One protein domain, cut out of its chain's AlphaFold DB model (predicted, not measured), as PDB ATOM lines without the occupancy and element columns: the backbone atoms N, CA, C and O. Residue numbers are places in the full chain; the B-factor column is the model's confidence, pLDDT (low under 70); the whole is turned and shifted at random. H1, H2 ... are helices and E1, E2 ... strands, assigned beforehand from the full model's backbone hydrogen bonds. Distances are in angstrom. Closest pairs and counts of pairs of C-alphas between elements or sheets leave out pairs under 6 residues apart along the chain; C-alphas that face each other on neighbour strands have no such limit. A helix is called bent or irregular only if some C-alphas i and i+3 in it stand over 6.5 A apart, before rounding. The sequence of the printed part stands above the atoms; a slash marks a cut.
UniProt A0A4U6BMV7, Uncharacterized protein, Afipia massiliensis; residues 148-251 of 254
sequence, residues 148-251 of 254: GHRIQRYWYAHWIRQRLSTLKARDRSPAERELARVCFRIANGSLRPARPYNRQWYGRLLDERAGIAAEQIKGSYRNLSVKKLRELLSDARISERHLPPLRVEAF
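Overview. This is residues 148 to 251 of the 254 residues of an uncharacterized protein of Afipia massiliensis (UniProt A0A4U6BMV7). The small hairpin E1 E2 packs, mainly through E2, on H2, which makes a V with H1 where the last residues of H1, 159 to 163, meet residues 175 to 179 of H2. H5 packs across H1 on the side away from H2, and H3 packs on the far end of H2. The printed part has 104 residues, with five named helices and two named strands in the order H1, H2, H3, E1, E2, H4, H5; the sheet, E1 - E2, is antiparallel, and the class is mostly helix. It is compact, with a radius of gyration of the C-alphas of 12.9 A, and rounded, spanning 32 by 28 by 24 A.

Along the chain. Strand E1 is residues 206 to 209, 9.6 A long from first to last C-alpha, and E2 is residues 212 to 217, 13.0 A long. H2, residues 173 to 187, is 20.5 A long. H1, residues 148 to 163, is the longest helix at 23.8 A; it begins at C-alpha 148 (117.717, -1.171, 16.718). H1 is neither bent nor irregular, but only just: C-alphas 148 and 151 are 6.4 A apart. H3 is residues 199 to 203, 6.3 A, and H4 is residues 219 to 222, 4.9 A. H5, residues 226 to 233, is 10.6 A long and ends at C-alpha 233 (117.177, -2.545, -0.502).

Arrangement. E1 and E2 form a hairpin, antiparallel at 133 degrees, with N 207 and O 216 at 2.8 A and N 209 and O 212 at 2.9 A, within hydrogen-bond range. The closest C-alphas of H2 and E2 are those of Ala 180 and Gln 216, 5.0 A apart. H2 touches H3 with residues 183 to 187 alone, closest at the C-alphas of Ala 187 and Arg 199, 5.0 A. H1 and H2 touch, closest at the C-alphas of Ile 160 and Ala 175, 5.8 A, at a steep tilt of 50 degrees, opposite ways. H1 touches H5 with residues 153 to 158 alone, closest at the C-alphas of Ala 157 and Leu 229, 5.6 A, about perpendicular at 78 degrees. H4 is close to H1 but not clearly touching, with the C-alphas of Arg 153 and Tyr 221 closest at 6.8 A. H2 and H5 are apart. Each O i to N i+4 pair is within hydrogen-bond range in H2, H3 and H5, and 11 of 12 are in H1; H4 is too short for such a pair.

Size, cuts and confidence. The C-alphas farthest apart, those of Ala 210 and Ala 236, are 38.5 A from each other. The printed part has no cut. The link from H2 to H3, 11 residues, is long, and residues 234 to 251 hold no named element. The mean pLDDT of the printed part is 86.6; residues 148 to 149, 210 to 211 and 237 are under 70.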
ATOM      1  N   GLY A 148     117.934   0.285  16.608       53.78
ATOM      2  CA  GLY A 148     117.717  -1.171  16.718       53.78
ATOM      3  C   GLY A 148     116.678  -1.701  15.721       53.78
ATOM      4  O   GLY A 148     116.804  -2.806  15.195       53.78
ATOM      5  N   HIS A 149     115.703  -0.859  15.378       67.44
ATOM      6  CA  HIS A 149     114.711  -1.148  14.348       67.44
ATOM      7  C   HIS A 149     115.272  -1.064  12.931       67.44
ATOM      8  O   HIS A 149     114.666  -1.600  12.007       67.44
ATOM      9  N   ARG A 150     116.407  -0.393  12.725       78.38
ATOM     10  CA  ARG A 150     116.942  -0.121  11.394       78.38
ATOM     11  C   ARG A 150     117.409  -1.410  10.726       78.38
ATOM     12  O   ARG A 150     116.834  -1.761   9.701       78.38
ATOM     13  N   ILE A 151     118.317  -2.178  11.339       82.12
ATOM     14  CA  ILE A 151     118.743  -3.495  10.809       82.12
ATOM     15  C   ILE A 151     117.552  -4.454  10.671       82.12
ATOM     16  O   ILE A 151     117.446  -5.162   9.675       82.12
ATOM     17  N   GLN A 152     116.598  -4.429  11.608       87.75
ATOM     18  CA  GLN A 152     115.369  -5.230  11.507       87.75
ATOM     19  C   GLN A 152     114.527  -4.851  10.280       87.75
ATOM     20  O   GLN A 152     113.967  -5.727   9.628       87.75
ATOM     21  N   ARG A 153     114.452  -3.558   9.935       90.25
ATOM     22  CA  ARG A 153     113.770  -3.070   8.727       90.25
ATOM     23  C   ARG A 153     114.508  -3.473   7.450       90.25
ATOM     24  O   ARG A 153     113.832  -3.815   6.484       90.25
ATOM     25  N   TYR A 154     115.845  -3.477   7.442       90.00
ATOM     26  CA  TYR A 154     116.619  -4.036   6.322       90.00
ATOM     27  C   TYR A 154     116.335  -5.530   6.168       90.00
ATOM     28  O   TYR A 154     115.932  -5.962   5.090       90.00
ATOM     29  N   TRP A 155     116.432  -6.305   7.251       92.75
ATOM     30  CA  TRP A 155     116.137  -7.737   7.216       92.75
ATOM     31  C   TRP A 155     114.717  -8.026   6.730       92.75
ATOM     32  O   TRP A 155     114.532  -8.826   5.818       92.75
ATOM     33  N   TYR A 156     113.728  -7.300   7.254       94.06
ATOM     34  CA  TYR A 156     112.350  -7.348   6.779       94.06
ATOM     35  C   TYR A 156     112.254  -7.067   5.272       94.06
ATOM     36  O   TYR A 156     111.642  -7.840   4.539       94.06
ATOM     37  N   ALA A 157     112.884  -5.998   4.778       93.25
ATOM     38  CA  ALA A 157     112.835  -5.638   3.363       93.25
ATOM     39  C   ALA A 157     113.438  -6.726   2.455       93.25
ATOM     40  O   ALA A 157     112.817  -7.082   1.449       93.25
ATOM     41  N   HIS A 158     114.597  -7.282   2.824       93.06
ATOM     42  CA  HIS A 158     115.230  -8.389   2.098       93.06
ATOM     43  C   HIS A 158     114.384  -9.667   2.152       93.06
ATOM     44  O   HIS A 158     114.205 -10.329   1.129       93.06
ATOM     45  N   TRP A 159     113.781  -9.974   3.306       94.25
ATOM     46  CA  TRP A 159     112.885 -11.121   3.456       94.25
ATOM     47  C   TRP A 159     111.686 -11.029   2.509       94.25
ATOM     48  O   TRP A 159     111.437 -11.954   1.734       94.25
ATOM     49  N   ILE A 160     110.978  -9.893   2.520       93.88
ATOM     50  CA  ILE A 160     109.830  -9.637   1.640       93.88
ATOM     51  C   ILE A 160     110.244  -9.740   0.168       93.88
ATOM     52  O   ILE A 160     109.558 -10.400  -0.612       93.88
ATOM     53  N   ARG A 161     111.381  -9.138  -0.209       92.69
ATOM     54  CA  ARG A 161     111.886  -9.176  -1.588       92.69
ATOM     55  C   ARG A 161     112.180 -10.596  -2.069       92.69
ATOM     56  O   ARG A 161     111.929 -10.887  -3.232       92.69
ATOM     57  N   GLN A 162     112.700 -11.466  -1.207       91.00
ATOM     58  CA  GLN A 162     113.038 -12.833  -1.603       91.00
ATOM     59  C   GLN A 162     111.796 -13.711  -1.836       91.00
ATOM     60  O   GLN A 162     111.864 -14.647  -2.627       91.00
ATOM     61  N   ARG A 163     110.665 -13.420  -1.177       89.94
ATOM     62  CA  ARG A 163     109.416 -14.195  -1.335       89.94
ATOM     63  C   ARG A 163     108.513 -13.675  -2.440       89.94
ATOM     64  O   ARG A 163     107.644 -14.408  -2.899       89.94
ATOM     65  N   LEU A 164     108.647 -12.403  -2.806       88.06
ATOM     66  CA  LEU A 164     107.665 -11.716  -3.634       88.06
ATOM     67  C   LEU A 164     108.337 -10.954  -4.769       88.06
ATOM     68  O   LEU A 164     109.260 -10.168  -4.566       88.06
ATOM     69  N   SER A 165     107.790 -11.119  -5.970       78.56
ATOM     70  CA  SER A 165     108.171 -10.331  -7.145       78.56
ATOM     71  C   SER A 165     107.741  -8.863  -7.018       78.56
ATOM     72  O   SER A 165     108.404  -7.966  -7.544       78.56
ATOM     73  N   THR A 166     106.662  -8.592  -6.276       84.44
ATOM     74  CA  THR A 166     106.128  -7.249  -6.027       84.44
ATOM     75  C   THR A 166     106.310  -6.837  -4.566       84.44
ATOM     76  O   THR A 166     106.151  -7.614  -3.633       84.44
ATOM     77  N   LEU A 167     106.598  -5.551  -4.341       86.81
ATOM     78  CA  LEU A 167     106.675  -4.980  -2.991       86.81
ATOM     79  C   LEU A 167     105.347  -4.359  -2.532       86.81
ATOM     80  O   LEU A 167     105.343  -3.601  -1.565       86.81
ATOM     81  N   LYS A 168     104.222  -4.586  -3.220       84.06
ATOM     82  CA  LYS A 168     102.941  -3.935  -2.888       84.06
ATOM     83  C   LYS A 168     102.383  -4.508  -1.587       84.06
ATOM     84  O   LYS A 168     102.390  -5.715  -1.413       84.06
ATOM     85  N   ALA A 169     101.862  -3.655  -0.703       80.69
ATOM     86  CA  ALA A 169     101.417  -4.054   0.640       80.69
ATOM     87  C   ALA A 169     100.425  -5.234   0.643       80.69
ATOM     88  O   ALA A 169     100.588  -6.162   1.425       80.69
ATOM     89  N   ARG A 170      99.460  -5.241  -0.285       83.38
ATOM     90  CA  ARG A 170      98.456  -6.312  -0.420       83.38
ATOM     91  C   ARG A 170      99.047  -7.706  -0.681       83.38
ATOM     92  O   ARG A 170      98.436  -8.697  -0.305       83.38
ATOM     93  N   ASP A 171     100.230  -7.768  -1.288       85.69
ATOM     94  CA  ASP A 171     100.877  -9.022  -1.682       85.69
ATOM     95  C   ASP A 171     101.800  -9.559  -0.562       85.69
ATOM     96  O   ASP A 171     102.271 -10.689  -0.637       85.69
ATOM     97  N   ARG A 172     102.061  -8.772   0.499       88.94
ATOM     98  CA  ARG A 172     103.079  -9.080   1.526       88.94
ATOM     99  C   ARG A 172     102.649 -10.094   2.576       88.94
ATOM    100  O   ARG A 172     103.503 -10.755   3.162       88.94
ATOM    101  N   SER A 173     101.346 -10.248   2.797       89.19
ATOM    102  CA  SER A 173     100.782 -11.040   3.898       89.19
ATOM    103  C   SER A 173     101.336 -12.471   4.024       89.19
ATOM    104  O   SER A 173     101.555 -12.917   5.151       89.19
ATOM    105  N   PRO A 174     101.582 -13.235   2.938       90.31
ATOM    106  CA  PRO A 174     102.196 -14.560   3.053       90.31
ATOM    107  C   PRO A 174     103.629 -14.508   3.602       90.31
ATOM    108  O   PRO A 174     103.938 -15.215   4.559       90.31
ATOM    109  N   ALA A 175     104.470 -13.624   3.058       91.81
ATOM    110  CA  ALA A 175     105.864 -13.470   3.476       91.81
ATOM    111  C   ALA A 175     105.984 -12.904   4.903       91.81
ATOM    112  O   ALA A 175     106.845 -13.334   5.671       91.81
ATOM    113  N   GLU A 176     105.092 -11.982   5.280       93.25
ATOM    114  CA  GLU A 176     104.997 -11.441   6.643       93.25
ATOM    115  C   GLU A 176     104.629 -12.526   7.664       93.25
ATOM    116  O   GLU A 176     105.223 -12.573   8.739       93.25
ATOM    117  N   ARG A 177     103.685 -13.423   7.334       93.31
ATOM    118  CA  ARG A 177     103.311 -14.554   8.205       93.31
ATOM    119  C   ARG A 177     104.454 -15.547   8.382       93.31
ATOM    120  O   ARG A 177     104.699 -15.994   9.498       93.31
ATOM    121  N   GLU A 178     105.165 -15.871   7.306       94.38
ATOM    122  CA  GLU A 178     106.345 -16.741   7.370       94.38
ATOM    123  C   GLU A 178     107.426 -16.137   8.283       94.38
ATOM    124  O   GLU A 178     107.924 -16.813   9.184       94.38
ATOM    125  N   LEU A 179     107.728 -14.843   8.114       95.31
ATOM    126  CA  LEU A 179     108.688 -14.133   8.961       95.31
ATOM    127  C   LEU A 179     108.238 -14.102  10.427       95.31
ATOM    128  O   LEU A 179     109.043 -14.365  11.321       95.31
ATOM    129  N   ALA A 180     106.956 -13.815  10.681       95.25
ATOM    130  CA  ALA A 180     106.390 -13.808  12.027       95.25
ATOM    131  C   ALA A 180     106.571 -15.164  12.711       95.25
ATOM    132  O   ALA A 180     107.018 -15.222  13.854       95.25
ATOM    133  N   ARG A 181     106.310 -16.257  11.987       94.94
ATOM    134  CA  ARG A 181     106.491 -17.621  12.487       94.94
ATOM    135  C   ARG A 181     107.936 -17.917  12.861       94.94
ATOM    136  O   ARG A 181     108.187 -18.494  13.918       94.94
ATOM    137  N   VAL A 182     108.895 -17.524  12.021       94.94
ATOM    138  CA  VAL A 182     110.328 -17.691  12.315       94.94
ATOM    139  C   VAL A 182     110.705 -16.921  13.576       94.94
ATOM    140  O   VAL A 182     111.254 -17.504  14.510       94.94
ATOM    141  N   CYS A 183     110.357 -15.635  13.639       94.06
ATOM    142  CA  CYS A 183     110.644 -14.790  14.794       94.06
ATOM    143  C   CYS A 183     110.006 -15.340  16.076       94.06
ATOM    144  O   CYS A 183     110.678 -15.403  17.104       94.06
ATOM    145  N   PHE A 184     108.752 -15.798  16.012       94.38
ATOM    146  CA  PHE A 184     108.028 -16.372  17.149       94.38
ATOM    147  C   PHE A 184     108.691 -17.656  17.655       94.38
ATOM    148  O   PHE A 184     108.955 -17.788  18.851       94.38
ATOM    149  N   ARG A 185     109.071 -18.562  16.745       94.00
ATOM    150  CA  ARG A 185     109.808 -19.792  17.081       94.00
ATOM    151  C   ARG A 185     111.201 -19.521  17.657       94.00
ATOM    152  O   ARG A 185     111.686 -20.304  18.467       94.00
ATOM    153  N   ILE A 186     111.877 -18.447  17.257       92.12
ATOM    154  CA  ILE A 186     113.164 -18.071  17.863       92.12
ATOM    155  C   ILE A 186     112.941 -17.457  19.251       92.12
ATOM    156  O   ILE A 186     113.644 -17.812  20.200       92.12
ATOM    157  N   ALA A 187     111.954 -16.567  19.380       90.00
ATOM    158  CA  ALA A 187     111.621 -15.891  20.630       90.00
ATOM    159  C   ALA A 187     111.204 -16.886  21.725       90.00
ATOM    160  O   ALA A 187     111.695 -16.791  22.848       90.00
ATOM    161  N   ASN A 188     110.390 -17.892  21.380       91.31
ATOM    162  CA  ASN A 188     109.972 -18.957  22.300       91.31
ATOM    163  C   ASN A 188     111.033 -20.063  22.497       91.31
ATOM    164  O   ASN A 188     110.871 -20.952  23.328       91.31
ATOM    165  N   GLY A 189     112.137 -20.009  21.747       89.19
ATOM    166  CA  GLY A 189     113.278 -20.906  21.891       89.19
ATOM    167  C   GLY A 189     113.214 -22.230  21.127       89.19
ATOM    168  O   GLY A 189     114.151 -23.017  21.275       89.19
ATOM    169  N   SER A 190     112.196 -22.444  20.291       90.81
ATOM    170  CA  SER A 190     112.072 -23.605  19.390       90.81
ATOM    171  C   SER A 190     113.082 -23.596  18.233       90.81
ATOM    172  O   SER A 190     113.413 -24.644  17.684       90.81
ATOM    173  N   LEU A 191     113.568 -22.416  17.838       91.94
ATOM    174  CA  LEU A 191     114.649 -22.239  16.866       91.94
ATOM    175  C   LEU A 191     115.849 -21.552  17.521       91.94
ATOM    176  O   LEU A 191     115.701 -20.688  18.395       91.94
ATOM    177  N   ARG A 192     117.060 -21.922  17.089       89.56
ATOM    178  CA  ARG A 192     118.273 -21.208  17.501       89.56
ATOM    179  C   ARG A 192     118.362 -19.875  16.748       89.56
ATOM    180  O   ARG A 192     118.211 -19.870  15.526       89.56
ATOM    181  N   PRO A 193     118.620 -18.755  17.444       87.88
ATOM    182  CA  PRO A 193     118.856 -17.485  16.775       87.88
ATOM    183  C   PRO A 193     120.154 -17.548  15.959       87.88
ATOM    184  O   PRO A 193     121.111 -18.224  16.355       87.88
ATOM    185  N   ALA A 194     120.199 -16.839  14.832       84.75
ATOM    186  CA  ALA A 194     121.428 -16.702  14.063       84.75
ATOM    187  C   ALA A 194     122.322 -15.643  14.716       84.75
ATOM    188  O   ALA A 194     121.864 -14.541  15.009       84.75
ATOM    189  N   ARG A 195     123.603 -15.963  14.930       75.75
ATOM    190  CA  ARG A 195     124.575 -14.983  15.437       75.75
ATOM    191  C   ARG A 195     124.749 -13.842  14.419       75.75
ATOM    192  O   ARG A 195     124.681 -14.117  13.222       75.75
ATOM    193  N   PRO A 196     124.986 -12.593  14.863       76.00
ATOM    194  CA  PRO A 196     125.170 -12.135  16.252       76.00
ATOM    195  C   PRO A 196     123.861 -11.880  17.026       76.00
ATOM    196  O   PRO A 196     123.898 -11.562  18.211       76.00
ATOM    197  N   TYR A 197     122.702 -12.018  16.383       82.62
ATOM    198  CA  TYR A 197     121.415 -11.624  16.949       82.62
ATOM    199  C   TYR A 197     120.955 -12.577  18.047       82.62
ATOM    200  O   TYR A 197     121.006 -13.797  17.909       82.62
ATOM    201  N   ASN A 198     120.460 -12.022  19.150       81.62
ATOM    202  CA  ASN A 198     119.899 -12.806  20.249       81.62
ATOM    203  C   ASN A 198     118.373 -12.974  20.114       81.62
ATOM    204  O   ASN A 198     117.729 -12.362  19.266       81.62
ATOM    205  N   ARG A 199     117.757 -13.794  20.975       86.50
ATOM    206  CA  ARG A 199     116.301 -14.053  20.943       86.50
ATOM    207  C   ARG A 199     115.451 -12.794  21.093       86.50
ATOM    208  O   ARG A 199     114.445 -12.653  20.404       86.50
ATOM    209  N   GLN A 200     115.866 -11.881  21.971       85.00
ATOM    210  CA  GLN A 200     115.154 -10.629  22.223       85.00
ATOM    211  C   GLN A 200     115.082  -9.770  20.954       85.00
ATOM    212  O   GLN A 200     114.057  -9.142  20.695       85.00
ATOM    213  N   TRP A 201     116.138  -9.778  20.137       86.62
ATOM    214  CA  TRP A 201     116.164  -9.072  18.861       86.62
ATOM    215  C   TRP A 201     115.043  -9.541  17.923       86.62
ATOM    216  O   TRP A 201     114.325  -8.703  17.388       86.62
ATOM    217  N   TYR A 202     114.823 -10.852  17.779       90.12
ATOM    218  CA  TYR A 202     113.723 -11.385  16.958       90.12
ATOM    219  C   TYR A 202     112.351 -11.100  17.575       90.12
ATOM    220  O   TYR A 202     111.420 -10.730  16.861       90.12
ATOM    221  N   GLY A 203     112.237 -11.205  18.905       88.81
ATOM    222  CA  GLY A 203     111.002 -10.899  19.629       88.81
ATOM    223  C   GLY A 203     110.521  -9.462  19.410       88.81
ATOM    224  O   GLY A 203     109.329  -9.231  19.262       88.81
ATOM    225  N   ARG A 204     111.437  -8.495  19.271       88.62
ATOM    226  CA  ARG A 204     111.085  -7.085  19.018       88.62
ATOM    227  C   ARG A 204     110.403  -6.832  17.664       88.62
ATOM    228  O   ARG A 204     109.791  -5.774  17.526       88.62
ATOM    229  N   LEU A 205     110.488  -7.748  16.688       90.25
ATOM    230  CA  LEU A 205     109.733  -7.644  15.424       90.25
ATOM    231  C   LEU A 205     108.263  -8.052  15.573       90.25
ATOM    232  O   LEU A 205     107.455  -7.716  14.704       90.25
ATOM    233  N   LEU A 206     107.929  -8.797  16.625       91.94
ATOM    234  CA  LEU A 206     106.608  -9.377  16.827       91.94
ATOM    235  C   LEU A 206     105.691  -8.407  17.552       91.94
ATOM    236  O   LEU A 206     106.125  -7.705  18.457       91.94
ATOM    237  N   ASP A 207     104.429  -8.369  17.155       89.50
ATOM    238  CA  ASP A 207     103.399  -7.627  17.866       89.50
ATOM    239  C   ASP A 207     103.218  -8.189  19.276       89.50
ATOM    240  O   ASP A 207     103.439  -9.377  19.514       89.50
ATOM    241  N   GLU A 208     102.825  -7.346  20.218       85.94
ATOM    242  CA  GLU A 208     102.623  -7.754  21.608       85.94
ATOM    243  C   GLU A 208     101.135  -7.677  21.926       85.94
ATOM    244  O   GLU A 208     100.500  -6.634  21.776       85.94
ATOM    245  N   ARG A 209     100.557  -8.798  22.363       76.25
ATOM    246  CA  ARG A 209      99.168  -8.867  22.825       76.25
ATOM    247  C   ARG A 209      99.181  -9.301  24.282       76.25
ATOM    248  O   ARG A 209      99.654 -10.389  24.590       76.25
ATOM    249  N   ALA A 210      98.704  -8.431  25.172       68.56
ATOM    250  CA  ALA A 210      98.723  -8.653  26.623       68.56
ATOM    251  C   ALA A 210     100.122  -9.014  27.180       68.56
ATOM    252  O   ALA A 210     100.255  -9.877  28.041       68.56
ATOM    253  N   GLY A 211     101.181  -8.383  26.655       69.88
ATOM    254  CA  GLY A 211     102.566  -8.621  27.089       69.88
ATOM    255  C   GLY A 211     103.200  -9.915  26.566       69.88
ATOM    256  O   GLY A 211     104.352 -10.203  26.885       69.88
ATOM    257  N   ILE A 212     102.484 -10.683  25.741       76.56
ATOM    258  CA  ILE A 212     102.990 -11.896  25.094       76.56
ATOM    259  C   ILE A 212     103.222 -11.598  23.613       76.56
ATOM    260  O   ILE A 212     102.365 -11.023  22.935       76.56
ATOM    261  N   ALA A 213     104.388 -11.993  23.097       80.69
ATOM    262  CA  ALA A 213     104.695 -11.873  21.678       80.69
ATOM    263  C   ALA A 213     103.702 -12.710  20.854       80.69
ATOM    264  O   ALA A 213     103.604 -13.922  21.032       80.69
ATOM    265  N   ALA A 214     102.972 -12.071  19.949       85.19
ATOM    266  CA  ALA A 214     102.073 -12.724  19.014       85.19
ATOM    267  C   ALA A 214     102.849 -13.221  17.785       85.19
ATOM    268  O   ALA A 214     103.844 -12.622  17.380       85.19
ATOM    269  N   GLU A 215     102.365 -14.275  17.122       92.25
ATOM    270  CA  GLU A 215     102.876 -14.719  15.812       92.25
ATOM    271  C   GLU A 215     102.411 -13.762  14.693       92.25
ATOM    272  O   GLU A 215     101.750 -14.138  13.726       92.25
ATOM    273  N   GLN A 216     102.717 -12.473  14.844       93.00
ATOM    274  CA  GLN A 216     102.377 -11.411  13.907       93.00
ATOM    275  C   GLN A 216     103.478 -10.350  13.916       93.00
ATOM    276  O   GLN A 216     103.979  -9.997  14.973       93.00
ATOM    277  N   ILE A 217     103.856  -9.814  12.753       92.94
ATOM    278  CA  ILE A 217     104.818  -8.703  12.673       92.94
ATOM    279  C   ILE A 217     104.169  -7.391  13.143       92.94
ATOM    280  O   ILE A 217     103.038  -7.093  12.745       92.94
ATOM    281  N   LYS A 218     104.905  -6.572  13.916       91.75
ATOM    282  CA  LYS A 218     104.460  -5.237  14.362       91.75
ATOM    283  C   LYS A 218     103.987  -4.381  13.182       91.75
ATOM    284  O   LYS A 218     104.619  -4.336  12.119       91.75
ATOM    285  N   GLY A 219     102.918  -3.614  13.400       86.56
ATOM    286  CA  GLY A 219     102.350  -2.709  12.391       86.56
ATOM    287  C   GLY A 219     103.362  -1.720  11.796       86.56
ATOM    288  O   GLY A 219     103.294  -1.406  10.612       86.56
ATOM    289  N   SER A 220     104.370  -1.304  12.569       88.25
ATOM    290  CA  SER A 220     105.432  -0.392  12.118       88.25
ATOM    291  C   SER A 220     106.288  -0.929  10.959       88.25
ATOM    292  O   SER A 220     106.835  -0.126  10.203       88.25
ATOM    293  N   TYR A 221     106.384  -2.251  10.772       89.75
ATOM    294  CA  TYR A 221     107.050  -2.858   9.609       89.75
ATOM    295  C   TYR A 221     106.067  -3.088   8.455       89.75
ATOM    296  O   TYR A 221     106.390  -2.815   7.297       89.75
ATOM    297  N   ARG A 222     104.840  -3.521   8.770       88.25
ATOM    298  CA  ARG A 222     103.766  -3.743   7.785       88.25
ATOM    299  C   ARG A 222     103.419  -2.460   7.020       88.25
ATOM    300  O   ARG A 222     103.223  -2.487   5.806       88.25
ATOM    301  N   ASN A 223     103.457  -1.326   7.718       88.88
ATOM    302  CA  ASN A 223     103.142  -0.001   7.183       88.88
ATOM    303  C   ASN A 223     104.284   0.639   6.367       88.88
ATOM    304  O   ASN A 223     104.141   1.768   5.898       88.88
ATOM    305  N   LEU A 224     105.422  -0.042   6.164       90.19
ATOM    306  CA  LEU A 224     106.509   0.501   5.344       90.19
ATOM    307  C   LEU A 224     106.068   0.683   3.884       90.19
ATOM    308  O   LEU A 224     105.620  -0.255   3.213       90.19
ATOM    309  N   SER A 225     106.244   1.897   3.361       90.50
ATOM    310  CA  SER A 225     105.904   2.220   1.975       90.50
ATOM    311  C   SER A 225     106.809   1.484   0.978       90.50
ATOM    312  O   SER A 225     107.937   1.100   1.288       90.50
ATOM    313  N   VAL A 226     106.335   1.305  -0.261       92.12
ATOM    314  CA  VAL A 226     107.144   0.712  -1.346       92.12
ATOM    315  C   VAL A 226     108.425   1.515  -1.577       92.12
ATOM    316  O   VAL A 226     109.488   0.927  -1.755       92.12
ATOM    317  N   LYS A 227     108.326   2.852  -1.535       90.88
ATOM    318  CA  LYS A 227     109.479   3.751  -1.636       90.88
ATOM    319  C   LYS A 227     110.502   3.424  -0.549       90.88
ATOM    320  O   LYS A 227     111.660   3.183  -0.870       90.88
ATOM    321  N   LYS A 228     110.058   3.301   0.708       89.00
ATOM    322  CA  LYS A 228     110.965   3.020   1.822       89.00
ATOM    323  C   LYS A 228     111.622   1.647   1.723       89.00
ATOM    324  O   LYS A 228     112.807   1.521   2.000       89.00
ATOM    325  N   LEU A 229     110.881   0.625   1.297       90.81
ATOM    326  CA  LEU A 229     111.461  -0.699   1.063       90.81
ATOM    327  C   LEU A 229     112.523  -0.674  -0.040       90.81
ATOM    328  O   LEU A 229     113.550  -1.325   0.104       90.81
ATOM    329  N   ARG A 230     112.307   0.085  -1.122       90.38
ATOM    330  CA  ARG A 230     113.320   0.246  -2.175       90.38
ATOM    331  C   ARG A 230     114.564   0.962  -1.660       90.38
ATOM    332  O   ARG A 230     115.648   0.467  -1.925       90.38
ATOM    333  N   GLU A 231     114.402   2.039  -0.890       87.56
ATOM    334  CA  GLU A 231     115.524   2.749  -0.253       87.56
ATOM    335  C   GLU A 231     116.371   1.808   0.614       87.56
ATOM    336  O   GLU A 231     117.594   1.803   0.505       87.56
ATOM    337  N   LEU A 232     115.720   0.980   1.441       88.62
ATOM    338  CA  LEU A 232     116.405  -0.001   2.288       88.62
ATOM    339  C   LEU A 232     117.145  -1.054   1.450       88.62
ATOM    340  O   LEU A 232     118.282  -1.383   1.750       88.62
ATOM    341  N   LEU A 233     116.539  -1.552   0.371       88.69
ATOM    342  CA  LEU A 233     117.177  -2.545  -0.502       88.69
ATOM    343  C   LEU A 233     118.329  -1.979  -1.348       88.69
ATOM    344  O   LEU A 233     119.154  -2.747  -1.828       88.69
ATOM    345  N   SER A 234     118.364  -0.664  -1.572       83.50
ATOM    346  CA  SER A 234     119.413   0.005  -2.354       83.50
ATOM    347  C   SER A 234     120.620   0.460  -1.528       83.50
ATOM    348  O   SER A 234     121.588   0.957  -2.097       83.50
ATOM    349  N   ASP A 235     120.575   0.345  -0.198       77.94
ATOM    350  CA  ASP A 235     121.664   0.818   0.659       77.94
ATOM    351  C   ASP A 235     122.842  -0.166   0.648       77.94
ATOM    352  O   ASP A 235     122.820  -1.207   1.306       77.94
ATOM    353  N   ALA A 236     123.909   0.191  -0.067       70.56
ATOM    354  CA  ALA A 236     125.104  -0.642  -0.196       70.56
ATOM    355  C   ALA A 236     125.840  -0.901   1.135       70.56
ATOM    356  O   ALA A 236     126.649  -1.827   1.215       70.56
ATOM    357  N   ARG A 237     125.564  -0.121   2.192       65.75
ATOM    358  CA  ARG A 237     126.225  -0.270   3.502       65.75
ATOM    359  C   ARG A 237     125.763  -1.512   4.263       65.75
ATOM    360  O   ARG A 237     126.496  -2.009   5.112       65.75
ATOM    361  N   ILE A 238     124.560  -2.019   3.980       72.12
ATOM    362  CA  ILE A 238     123.979  -3.177   4.672       72.12
ATOM    363  C   ILE A 238     123.642  -4.244   3.633       72.12
ATOM    364  O   ILE A 238     122.534  -4.318   3.116       72.12
ATOM    365  N   SER A 239     124.626  -5.087   3.324       74.88
ATOM    366  CA  SER A 239     124.429  -6.258   2.462       74.88
ATOM    367  C   SER A 239     123.880  -7.476   3.217       74.88
ATOM    368  O   SER A 239     123.972  -7.559   4.442       74.88
ATOM    369  N   GLU A 240     123.349  -8.457   2.474       79.56
ATOM    370  CA  GLU A 240     122.691  -9.665   3.010       79.56
ATOM    371  C   GLU A 240     123.557 -10.477   3.977       79.56
ATOM    372  O   GLU A 240     123.034 -11.091   4.903       79.56
ATOM    373  N   ARG A 241     124.884 -10.435   3.817       77.56
ATOM    374  CA  ARG A 241     125.837 -11.106   4.718       77.56
ATOM    375  C   ARG A 241     125.795 -10.578   6.157       77.56
ATOM    376  O   ARG A 241     126.248 -11.262   7.064       77.56
ATOM    377  N   HIS A 242     125.292  -9.358   6.352       73.44
ATOM    378  CA  HIS A 242     125.149  -8.729   7.663       73.44
ATOM    379  C   HIS A 242     123.726  -8.843   8.206       73.44
ATOM    380  O   HIS A 242     123.397  -8.133   9.146       73.44
ATOM    381  N   LEU A 243     122.856  -9.640   7.585       86.19
ATOM    382  CA  LEU A 243     121.485  -9.847   8.029       86.19
ATOM    383  C   LEU A 243     121.335 -11.281   8.545       86.19
ATOM    384  O   LEU A 243     122.108 -12.164   8.163       86.19
ATOM    385  N   PRO A 244     120.329 -11.557   9.394       89.50
ATOM    386  CA  PRO A 244     119.965 -12.934   9.672       89.50
ATOM    387  C   PRO A 244     119.649 -13.690   8.372       89.50
ATOM    388  O   PRO A 244     119.220 -13.070   7.391       89.50
ATOM    389  N   PRO A 245     119.785 -15.028   8.371       92.00
ATOM    390  CA  PRO A 245     119.477 -15.829   7.204       92.00
ATOM    391  C   PRO A 245     118.102 -15.493   6.646       92.00
ATOM    392  O   PRO A 245     117.125 -15.345   7.382       92.00
ATOM    393  N   LEU A 246     118.031 -15.375   5.326       92.00
ATOM    394  CA  LEU A 246     116.779 -15.084   4.649       92.00
ATOM    395  C   LEU A 246     115.972 -16.357   4.381       92.00
ATOM    396  O   LEU A 246     114.884 -16.268   3.855       92.00
ATOM    397  N   ARG A 247     116.451 -17.551   4.730       89.25
ATOM    398  CA  ARG A 247     115.737 -18.821   4.512       89.25
ATOM    399  C   ARG A 247     115.475 -19.515   5.839       89.25
ATOM    400  O   ARG A 247     116.335 -19.482   6.718       89.25
ATOM    401  N   VAL A 248     114.303 -20.131   5.987       87.06
ATOM    402  CA  VAL A 248     113.891 -20.783   7.242       87.06
ATOM    403  C   VAL A 248     114.828 -21.943   7.576       87.06
ATOM    404  O   VAL A 248     115.212 -22.118   8.728       87.06
ATOM    405  N   GLU A 249     115.255 -22.683   6.558       87.38
ATOM    406  CA  GLU A 249     116.091 -23.883   6.652       87.38
ATOM    407  C   GLU A 249     117.500 -23.577   7.175       87.38
ATOM    408  O   GLU A 249     118.172 -24.446   7.723       87.38
ATOM    409  N   ALA A 250     117.952 -22.329   7.033       86.50
ATOM    410  CA  ALA A 250     119.243 -21.891   7.545       86.50
ATOM    411  C   ALA A 250     119.234 -21.674   9.072       86.50
ATOM    412  O   ALA A 250     120.300 -21.573   9.686       86.50
ATOM    413  N   PHE A 251     118.055 -21.627   9.705       87.12
ATOM    414  CA  PHE A 251     117.930 -21.611  11.159       87.12
ATOM    415  C   PHE A 251     117.943 -23.040  11.698       87.12
ATOM    416  O   PHE A 251     117.099 -23.868  11.362       87.12
TER     417      PHE A 251